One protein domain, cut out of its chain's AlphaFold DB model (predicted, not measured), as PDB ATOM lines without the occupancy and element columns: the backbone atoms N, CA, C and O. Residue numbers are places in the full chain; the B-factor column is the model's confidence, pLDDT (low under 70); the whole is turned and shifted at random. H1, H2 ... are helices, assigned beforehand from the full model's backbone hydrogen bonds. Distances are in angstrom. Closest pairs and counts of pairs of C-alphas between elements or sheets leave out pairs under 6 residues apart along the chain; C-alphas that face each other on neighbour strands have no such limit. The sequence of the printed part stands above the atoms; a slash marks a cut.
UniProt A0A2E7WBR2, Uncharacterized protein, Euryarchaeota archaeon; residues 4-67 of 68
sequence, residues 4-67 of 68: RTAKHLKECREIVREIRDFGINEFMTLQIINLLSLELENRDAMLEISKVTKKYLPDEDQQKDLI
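Overview. This is residues 4 to 67 of the 68 residues of an uncharacterized protein of Euryarchaeota archaeon (UniProt A0A2E7WBR2). A helical hairpin, H2 and H3, makes the middle of a flat, loosely built domain; the long helix H1 sits at one side of it, its residues 4 to 15 sticking out as a free arm, and the short helix H4 sits at the other side, touching no helix. The printed part has 64 residues with four named helices in the order H1, H2, H3, H4 and no named strand, and the class is all helix. The whole is loose, with a radius of gyration of the C-alphas of 13.9 A and spans of 44 by 31 by 13 A.

Arrangement. Start at H1, residues 4 to 21, where residues 4 to 15 stand free. H1 touches no helix, but it and H2, residues 26 to 38, are near each other, with 5 pairs of C-alphas within 10 A. Look next at Ser 37 and Met 46: their C-alphas, 5.2 A apart, are the closest of H2 and H3, residues 43 to 54. These two helices touch and form a hairpin, at a shallow tilt of 18 degrees, opposite ways. H4, residues 60 to 65, is apart from H1, H2 and H3. Every O i to N i+4 pair is within hydrogen-bond range in H1, H2 and H3; in H4 0 of 2 are, and 1 of 3 O i to N i+3 pairs.

Along the chain. Find C-alpha 4 at (63.009, 8.743, 21.751); from there H1 runs 25.9 A to C-alpha 21. H2 begins at C-alpha 26, at (37.296, 25.074, 16.425), and measures 18.9 A; H3 measures 16.2 A. H4, 9.6 A, ends at C-alpha 65, at (31.431, 37.049, 11.124).

Size, cuts and confidence. The C-alphas of Arg 4 and Asp 61, the two farthest apart, are 44.3 A from each other. The printed part has no cut, and its three links between helices are tight. In the B-factor column, residues 60 to 67 of this model are under 70.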
ATOM      1  N   ARG A   4      62.963   7.427  22.415       84.06
ATOM      2  CA  ARG A   4      63.009   8.743  21.751       84.06
ATOM      3  C   ARG A   4      61.659   9.130  21.144       84.06
ATOM      4  O   ARG A   4      61.193  10.243  21.355       84.06
ATOM      5  N   THR A   5      61.002   8.199  20.455       90.06
ATOM      6  CA  THR A   5      59.664   8.413  19.881       90.06
ATOM      7  C   THR A   5      58.633   8.700  20.969       90.06
ATOM      8  O   THR A   5      57.815   9.600  20.822       90.06
ATOM      9  N   ALA A   6      58.700   7.982  22.096       90.06
ATOM     10  CA  ALA A   6      57.804   8.216  23.227       90.06
ATOM     11  C   ALA A   6      57.987   9.611  23.852       90.06
ATOM     12  O   ALA A   6      56.998  10.229  24.248       90.06
ATOM     13  N   LYS A   7      59.230  10.115  23.909       94.38
ATOM     14  CA  LYS A   7      59.537  11.474  24.375       94.38
ATOM     15  C   LYS A   7      58.923  12.528  23.452       94.38
ATOM     16  O   LYS A   7      58.154  13.350  23.932       94.38
ATOM     17  N   HIS A   8      59.173  12.442  22.147       94.25
ATOM     18  CA  HIS A   8      58.604  13.392  21.186       94.25
ATOM     19  C   HIS A   8      57.074  13.369  21.180       94.25
ATOM     20  O   HIS A   8      56.437  14.413  21.162       94.25
ATOM     21  N   LEU A   9      56.456  12.191  21.311       94.50
ATOM     22  CA  LEU A   9      54.999  12.101  21.408       94.50
ATOM     23  C   LEU A   9      54.447  12.772  22.678       94.50
ATOM     24  O   LEU A   9      53.334  13.296  22.673       94.50
ATOM     25  N   LYS A  10      55.199  12.737  23.784       96.38
ATOM     26  CA  LYS A  10      54.844  13.474  25.000       96.38
ATOM     27  C   LYS A  10      54.933  14.984  24.761       96.38
ATOM     28  O   LYS A  10      53.964  15.662  25.076       96.38
ATOM     29  N   GLU A  11      56.019  15.459  24.154       96.94
ATOM     30  CA  GLU A  11      56.215  16.875  23.798       96.94
ATOM     31  C   GLU A  11      55.073  17.378  22.892       96.94
ATOM     32  O   GLU A  11      54.469  18.407  23.174       96.94
ATOM     33  N   CYS A  12      54.661  16.602  21.881       96.44
ATOM     34  CA  CYS A  12      53.513  16.956  21.039       96.44
ATOM     35  C   CYS A  12      52.212  17.125  21.843       96.44
ATOM     36  O   CYS A  12      51.429  18.032  21.573       96.44
ATOM     37  N   ARG A  13      51.958  16.263  22.839       96.38
ATOM     38  CA  ARG A  13      50.764  16.385  23.695       96.38
ATOM     39  C   ARG A  13      50.821  17.598  24.615       96.38
ATOM     40  O   ARG A  13      49.770  18.136  24.947       96.38
ATOM     41  N   GLU A  14      52.013  17.982  25.057       98.00
ATOM     42  CA  GLU A  14      52.220  19.181  25.872       98.00
ATOM     43  C   GLU A  14      51.930  20.437  25.045       98.00
ATOM     44  O   GLU A  14      51.117  21.245  25.473       98.00
ATOM     45  N   ILE A  15      52.424  20.507  23.804       96.88
ATOM     46  CA  ILE A  15      52.102  21.593  22.864       96.88
ATOM     47  C   ILE A  15      50.589  21.691  22.621       96.88
ATOM     48  O   ILE A  15      50.007  22.767  22.712       96.88
ATOM     49  N   VAL A  16      49.919  20.565  22.351       96.00
ATOM     50  CA  VAL A  16      48.458  20.559  22.148       96.00
ATOM     51  C   VAL A  16      47.716  21.033  23.398       96.00
ATOM     52  O   VAL A  16      46.685  21.693  23.283       96.00
ATOM     53  N   ARG A  17      48.218  20.704  24.592       97.00
ATOM     54  CA  ARG A  17      47.638  21.189  25.845       97.00
ATOM     55  C   ARG A  17      47.796  22.699  25.970       97.00
ATOM     56  O   ARG A  17      46.792  23.360  26.177       97.00
ATOM     57  N   GLU A  18      49.000  23.226  25.773       97.44
ATOM     58  CA  GLU A  18      49.261  24.668  25.833       97.44
ATOM     59  C   GLU A  18      48.369  25.434  24.851       97.44
ATOM     60  O   GLU A  18      47.693  26.376  25.249       97.44
ATOM     61  N   ILE A  19      48.273  24.970  23.599       95.56
ATOM     62  CA  ILE A  19      47.383  25.544  22.579       95.56
ATOM     63  C   ILE A  19      45.919  25.556  23.049       95.56
ATOM     64  O   ILE A  19      45.212  26.536  22.840       95.56
ATOM     65  N   ARG A  20      45.442  24.483  23.692       93.50
ATOM     66  CA  ARG A  20      44.077  24.436  24.237       93.50
ATOM     67  C   ARG A  20      43.891  25.370  25.429       93.50
ATOM     68  O   ARG A  20      42.826  25.972  25.546       93.50
ATOM     69  N   ASP A  21      44.903  25.505  26.277       97.00
ATOM     70  CA  ASP A  21      44.870  26.374  27.455       97.00
ATOM     71  C   ASP A  21      44.822  27.867  27.068       97.00
ATOM     72  O   ASP A  21      44.297  28.674  27.832       97.00
ATOM     73  N   PHE A  22      45.244  28.236  25.847       95.94
ATOM     74  CA  PHE A  22      44.983  29.565  25.265       95.94
ATOM     75  C   PHE A  22      43.491  29.861  25.013       95.94
ATOM     76  O   PHE A  22      43.148  31.001  24.707       95.94
ATOM     77  N   GLY A  23      42.594  28.875  25.135       93.56
ATOM     78  CA  GLY A  23      41.152  29.071  24.954       93.56
ATOM     79  C   GLY A  23      40.711  29.115  23.490       93.56
ATOM     80  O   GLY A  23      39.765  29.823  23.150       93.56
ATOM     81  N   ILE A  24      41.399  28.382  22.611       94.00
ATOM     82  CA  ILE A  24      41.095  28.387  21.179       94.00
ATOM     83  C   ILE A  24      39.756  27.709  20.859       94.00
ATOM     84  O   ILE A  24      39.362  26.727  21.491       94.00
ATOM     85  N   ASN A  25      39.076  28.209  19.829       92.06
ATOM     86  CA  ASN A  25      37.865  27.596  19.285       92.06
ATOM     87  C   ASN A  25      38.181  26.650  18.103       92.06
ATOM     88  O   ASN A  25      39.338  26.454  17.714       92.06
ATOM     89  N   GLU A  26      37.147  26.028  17.533       91.50
ATOM     90  CA  GLU A  26      37.296  25.074  16.425       91.50
ATOM     91  C   GLU A  26      37.899  25.719  15.168       91.50
ATOM     92  O   GLU A  26      38.804  25.148  14.558       91.50
ATOM     93  N   PHE A  27      37.487  26.948  14.839       92.25
ATOM     94  CA  PHE A  27      38.059  27.715  13.731       92.25
ATOM     95  C   PHE A  27      39.569  27.915  13.905       92.25
ATOM     96  O   PHE A  27      40.352  27.581  13.015       92.25
ATOM     97  N   MET A  28      39.995  28.392  15.076       93.50
ATOM     98  CA  MET A  28      41.411  28.577  15.393       93.50
ATOM     99  C   MET A  28      42.172  27.251  15.340       93.50
ATOM    100  O   MET A  28      43.296  27.216  14.851       93.50
ATOM    101  N   THR A  29      41.558  26.152  15.788       94.69
ATOM    102  CA  THR A  29      42.160  24.814  15.711       94.69
ATOM    103  C   THR A  29      42.454  24.431  14.261       94.69
ATOM    104  O   THR A  29      43.585  24.070  13.934       94.69
ATOM    105  N   LEU A  30      41.465  24.553  13.373       94.44
ATOM    106  CA  LEU A  30      41.624  24.261  11.946       94.44
ATOM    107  C   LEU A  30      42.652  25.186  11.288       94.44
ATOM    108  O   LEU A  30      43.478  24.726  10.496       94.44
ATOM    109  N   GLN A  31      42.652  26.467  11.660       94.56
ATOM    110  CA  GLN A  31      43.603  27.445  11.147       94.56
ATOM    111  C   GLN A  31      45.036  27.117  11.582       94.56
ATOM    112  O   GLN A  31      45.949  27.180  10.761       94.56
ATOM    113  N   ILE A  32      45.242  26.707  12.837       95.62
ATOM    114  CA  ILE A  32      46.548  26.279  13.353       95.62
ATOM    115  C   ILE A  32      47.043  25.041  12.603       95.62
ATOM    116  O   ILE A  32      48.202  25.009  12.199       95.62
ATOM    117  N   ILE A  33      46.184  24.044  12.360       95.50
ATOM    118  CA  ILE A  33      46.571  22.852  11.587       95.50
ATOM    119  C   ILE A  33      46.967  23.249  10.159       95.50
ATOM    120  O   ILE A  33      47.988  22.777   9.663       95.50
ATOM    121  N   ASN A  34      46.203  24.133   9.506       95.75
ATOM    122  CA  ASN A  34      46.550  24.633   8.178       95.75
ATOM    123  C   ASN A  34      47.909  25.354   8.190       95.75
ATOM    124  O   ASN A  34      48.756  25.037   7.362       95.75
ATOM    125  N   LEU A  35      48.158  26.253   9.146       95.75
ATOM    126  CA  LEU A  35      49.436  26.968   9.265       95.75
ATOM    127  C   LEU A  35      50.608  26.008   9.494       95.75
ATOM    128  O   LEU A  35      51.579  26.049   8.749       95.75
ATOM    129  N   LEU A  36      50.488  25.083  10.450       96.12
ATOM    130  CA  LEU A  36      51.517  24.072  10.711       96.12
ATOM    131  C   LEU A  36      51.757  23.161   9.506       96.12
ATOM    132  O   LEU A  36      52.877  22.698   9.302       96.12
ATOM    133  N   SER A  37      50.728  22.900   8.694       96.88
ATOM    134  CA  SER A  37      50.887  22.083   7.491       96.88
ATOM    135  C   SER A  37      51.786  22.739   6.447       96.88
ATOM    136  O   SER A  37      52.485  22.015   5.746       96.88
ATOM    137  N   LEU A  38      51.804  24.076   6.369       96.12
ATOM    138  CA  LEU A  38      52.633  24.835   5.426       96.12
ATOM    139  C   LEU A  38      54.125  24.792   5.780       96.12
ATOM    140  O   LEU A  38      54.957  24.995   4.903       96.12
ATOM    141  N   GLU A  39      54.457  24.469   7.030       97.00
ATOM    142  CA  GLU A  39      55.837  24.338   7.517       97.00
ATOM    143  C   GLU A  39      56.438  22.945   7.248       97.00
ATOM    144  O   GLU A  39      57.593  22.676   7.580       97.00
ATOM    145  N   LEU A  40      55.664  22.015   6.679       96.94
ATOM    146  CA  LEU A  40      56.138  20.661   6.407       96.94
ATOM    147  C   LEU A  40      57.141  20.645   5.245       96.94
ATOM    148  O   LEU A  40      56.814  20.989   4.113       96.94
ATOM    149  N   GLU A  41      58.340  20.114   5.500       97.06
ATOM    150  CA  GLU A  41      59.375  19.919   4.471       97.06
ATOM    151  C   GLU A  41      58.953  18.911   3.385       97.06
ATOM    152  O   GLU A  41      59.376  18.990   2.230       97.06
ATOM    153  N   ASN A  42      58.103  17.942   3.744       97.88
ATOM    154  CA  ASN A  42      57.533  17.009   2.780       97.88
ATOM    155  C   ASN A  42      56.409  17.701   1.998       97.88
ATOM    156  O   ASN A  42      55.297  17.874   2.500       97.88
ATOM    157  N   ARG A  43      56.703  18.041   0.739       96.56
ATOM    158  CA  ARG A  43      55.785  18.741  -0.165       96.56
ATOM    159  C   ARG A  43      54.445  18.030  -0.357       96.56
ATOM    160  O   ARG A  43      53.421  18.705  -0.411       96.56
ATOM    161  N   ASP A  44      54.436  16.707  -0.479       97.69
ATOM    162  CA  ASP A  44      53.197  15.961  -0.720       97.69
ATOM    163  C   ASP A  44      52.304  16.006   0.525       97.69
ATOM    164  O   ASP A  44      51.126  16.350   0.429       97.69
ATOM    165  N   ALA A  45      52.890  15.803   1.709       97.50
ATOM    166  CA  ALA A  45      52.180  15.937   2.980       97.50
ATOM    167  C   ALA A  45      51.658  17.367   3.206       97.50
ATOM    168  O   ALA A  45      50.503  17.546   3.593       97.50
ATOM    169  N   MET A  46      52.478  18.385   2.918       97.88
ATOM    170  CA  MET A  46      52.077  19.796   2.969       97.88
ATOM    171  C   MET A  46      50.845  20.048   2.092       97.88
ATOM    172  O   MET A  46      49.850  20.617   2.549       97.88
ATOM    173  N   LEU A  47      50.884  19.619   0.826       97.25
ATOM    174  CA  LEU A  47      49.793  19.836  -0.126       97.25
ATOM    175  C   LEU A  47      48.520  19.087   0.273       97.25
ATOM    176  O   LEU A  47      47.434  19.656   0.190       97.25
ATOM    177  N   GLU A  48      48.628  17.835   0.714       97.62
ATOM    178  CA  GLU A  48      47.467  17.042   1.118       97.62
ATOM    179  C   GLU A  48      46.784  17.616   2.361       97.62
ATOM    180  O   GLU A  48      45.568  17.829   2.357       97.62
ATOM    181  N   ILE A  49      47.554  17.928   3.406       96.94
ATOM    182  CA  ILE A  49      47.010  18.408   4.679       96.94
ATOM    183  C   ILE A  49      46.452  19.828   4.530       96.94
ATOM    184  O   ILE A  49      45.328  20.091   4.974       96.94
ATOM    185  N   SER A  50      47.168  20.734   3.852       95.44
ATOM    186  CA  SER A  50      46.673  22.098   3.594       95.44
ATOM    187  C   SER A  50      45.407  22.089   2.732       95.44
ATOM    188  O   SER A  50      44.465  22.839   2.977       95.44
ATOM    189  N   LYS A  51      45.318  21.189   1.745       95.62
ATOM    190  CA  LYS A  51      44.109  21.031   0.927       95.62
ATOM    191  C   LYS A  51      42.930  20.513   1.742       95.62
ATOM    192  O   LYS A  51      41.808  20.952   1.507       95.62
ATOM    193  N   VAL A  52      43.146  19.554   2.644       95.81
ATOM    194  CA  VAL A  52      42.073  19.010   3.489       95.81
ATOM    195  C   VAL A  52      41.572  20.069   4.462       95.81
ATOM    196  O   VAL A  52      40.369  20.292   4.529       95.81
ATOM    197  N   THR A  53      42.473  20.752   5.163       93.75
ATOM    198  CA  THR A  53      42.111  21.774   6.156       93.75
ATOM    199  C   THR A  53      41.366  22.953   5.539       93.75
ATOM    200  O   THR A  53      40.335  23.351   6.073       93.75
ATOM    201  N   LYS A  54      41.785  23.434   4.359       91.38
ATOM    202  CA  LYS A  54      41.080  24.501   3.624       91.38
ATOM    203  C   LYS A  54      39.614  24.196   3.309       91.38
ATOM    204  O   LYS A  54      38.837  25.129   3.204       91.38
ATOM    205  N   LYS A  55      39.210  22.926   3.183       93.00
ATOM    206  CA  LYS A  55      37.796  22.563   2.939       93.00
ATOM    207  C   LYS A  55      36.881  22.827   4.134       93.00
ATOM    208  O   LYS A  55      35.672  22.891   3.957       93.00
ATOM    209  N   TYR A  56      37.455  22.874   5.331       92.75
ATOM    210  CA  TYR A  56      36.732  23.085   6.585       92.75
ATOM    211  C   TYR A  56      36.935  24.498   7.132       92.75
ATOM    212  O   TYR A  56      36.322  24.855   8.134       92.75
ATOM    213  N   LEU A  57      37.807  25.288   6.500       89.31
ATOM    214  CA  LEU A  57      37.971  26.685   6.847       89.31
ATOM    215  C   LEU A  57      36.878  27.511   6.159       89.31
ATOM    216  O   LEU A  57      36.608  27.281   4.981       89.31
ATOM    217  N   PRO A  58      36.256  28.453   6.883       84.00
ATOM    218  CA  PRO A  58      35.319  29.394   6.295       84.00
ATOM    219  C   PRO A  58      36.012  30.235   5.222       84.00
ATOM    220  O   PRO A  58      37.172  30.629   5.390       84.00
ATOM    221  N   ASP A  59      35.287  30.531   4.145       79.00
ATOM    222  CA  ASP A  59      35.745  31.474   3.122       79.00
ATOM    223  C   ASP A  59      35.902  32.887   3.727       79.00
ATOM    224  O   ASP A  59      35.364  33.186   4.796       79.00
ATOM    225  N   GLU A  60      36.640  33.778   3.056       68.31
ATOM    226  CA  GLU A  60      36.989  35.120   3.575       68.31
ATOM    227  C   GLU A  60      35.774  35.941   4.051       68.31
ATOM    228  O   GLU A  60      35.885  36.738   4.985       68.31
ATOM    229  N   ASP A  61      34.604  35.730   3.447       62.47
ATOM    230  CA  ASP A  61      33.364  36.398   3.846       62.47
ATOM    231  C   ASP A  61      32.780  35.844   5.151       62.47
ATOM    232  O   ASP A  61      32.244  36.603   5.949       62.47
ATOM    233  N   GLN A  62      32.960  34.552   5.421       62.53
ATOM    234  CA  GLN A  62      32.518  33.900   6.656       62.53
ATOM    235  C   GLN A  62      33.483  34.156   7.824       62.53
ATOM    236  O   GLN A  62      33.066  34.153   8.979       62.53
ATOM    237  N   GLN A  63      34.770  34.413   7.554       60.62
ATOM    238  CA  GLN A  63      35.747  34.761   8.595       60.62
ATOM    239  C   GLN A  63      35.439  36.091   9.293       60.62
ATOM    240  O   GLN A  63      35.744  36.236  10.477       60.62
ATOM    241  N   LYS A  64      34.830  37.055   8.591       57.75
ATOM    242  CA  LYS A  64      34.471  38.362   9.166       57.75
ATOM    243  C   LYS A  64      33.435  38.227  10.284       57.75
ATOM    244  O   LYS A  64      33.558  38.914  11.293       57.75
ATOM    245  N   ASP A  65      32.501  37.291  10.148       58.78
ATOM    246  CA  ASP A  65      31.431  37.049  11.124       58.78
ATOM    247  C   ASP A  65      31.910  36.303  12.385       58.78
ATOM    248  O   ASP A  65      31.222  36.298  13.398       58.78
ATOM    249  N   LEU A  66      33.091  35.676  12.343       59.34
ATOM    250  CA  LEU A  66      33.708  34.984  13.488       59.34
ATOM    251  C   LEU A  66      34.570  35.906  14.369       59.34
ATOM    252  O   LEU A  66      35.003  35.488  15.444       59.34
ATOM    253  N   ILE A  67      34.869  37.121  13.895       57.62
ATOM    254  CA  ILE A  67      35.757  38.103  14.548       57.62
ATOM    255  C   ILE A  67      34.958  39.320  15.081       57.62
ATOM    256  O   ILE A  67      35.517  40.163  15.785       57.62
TER     257      ILE A  67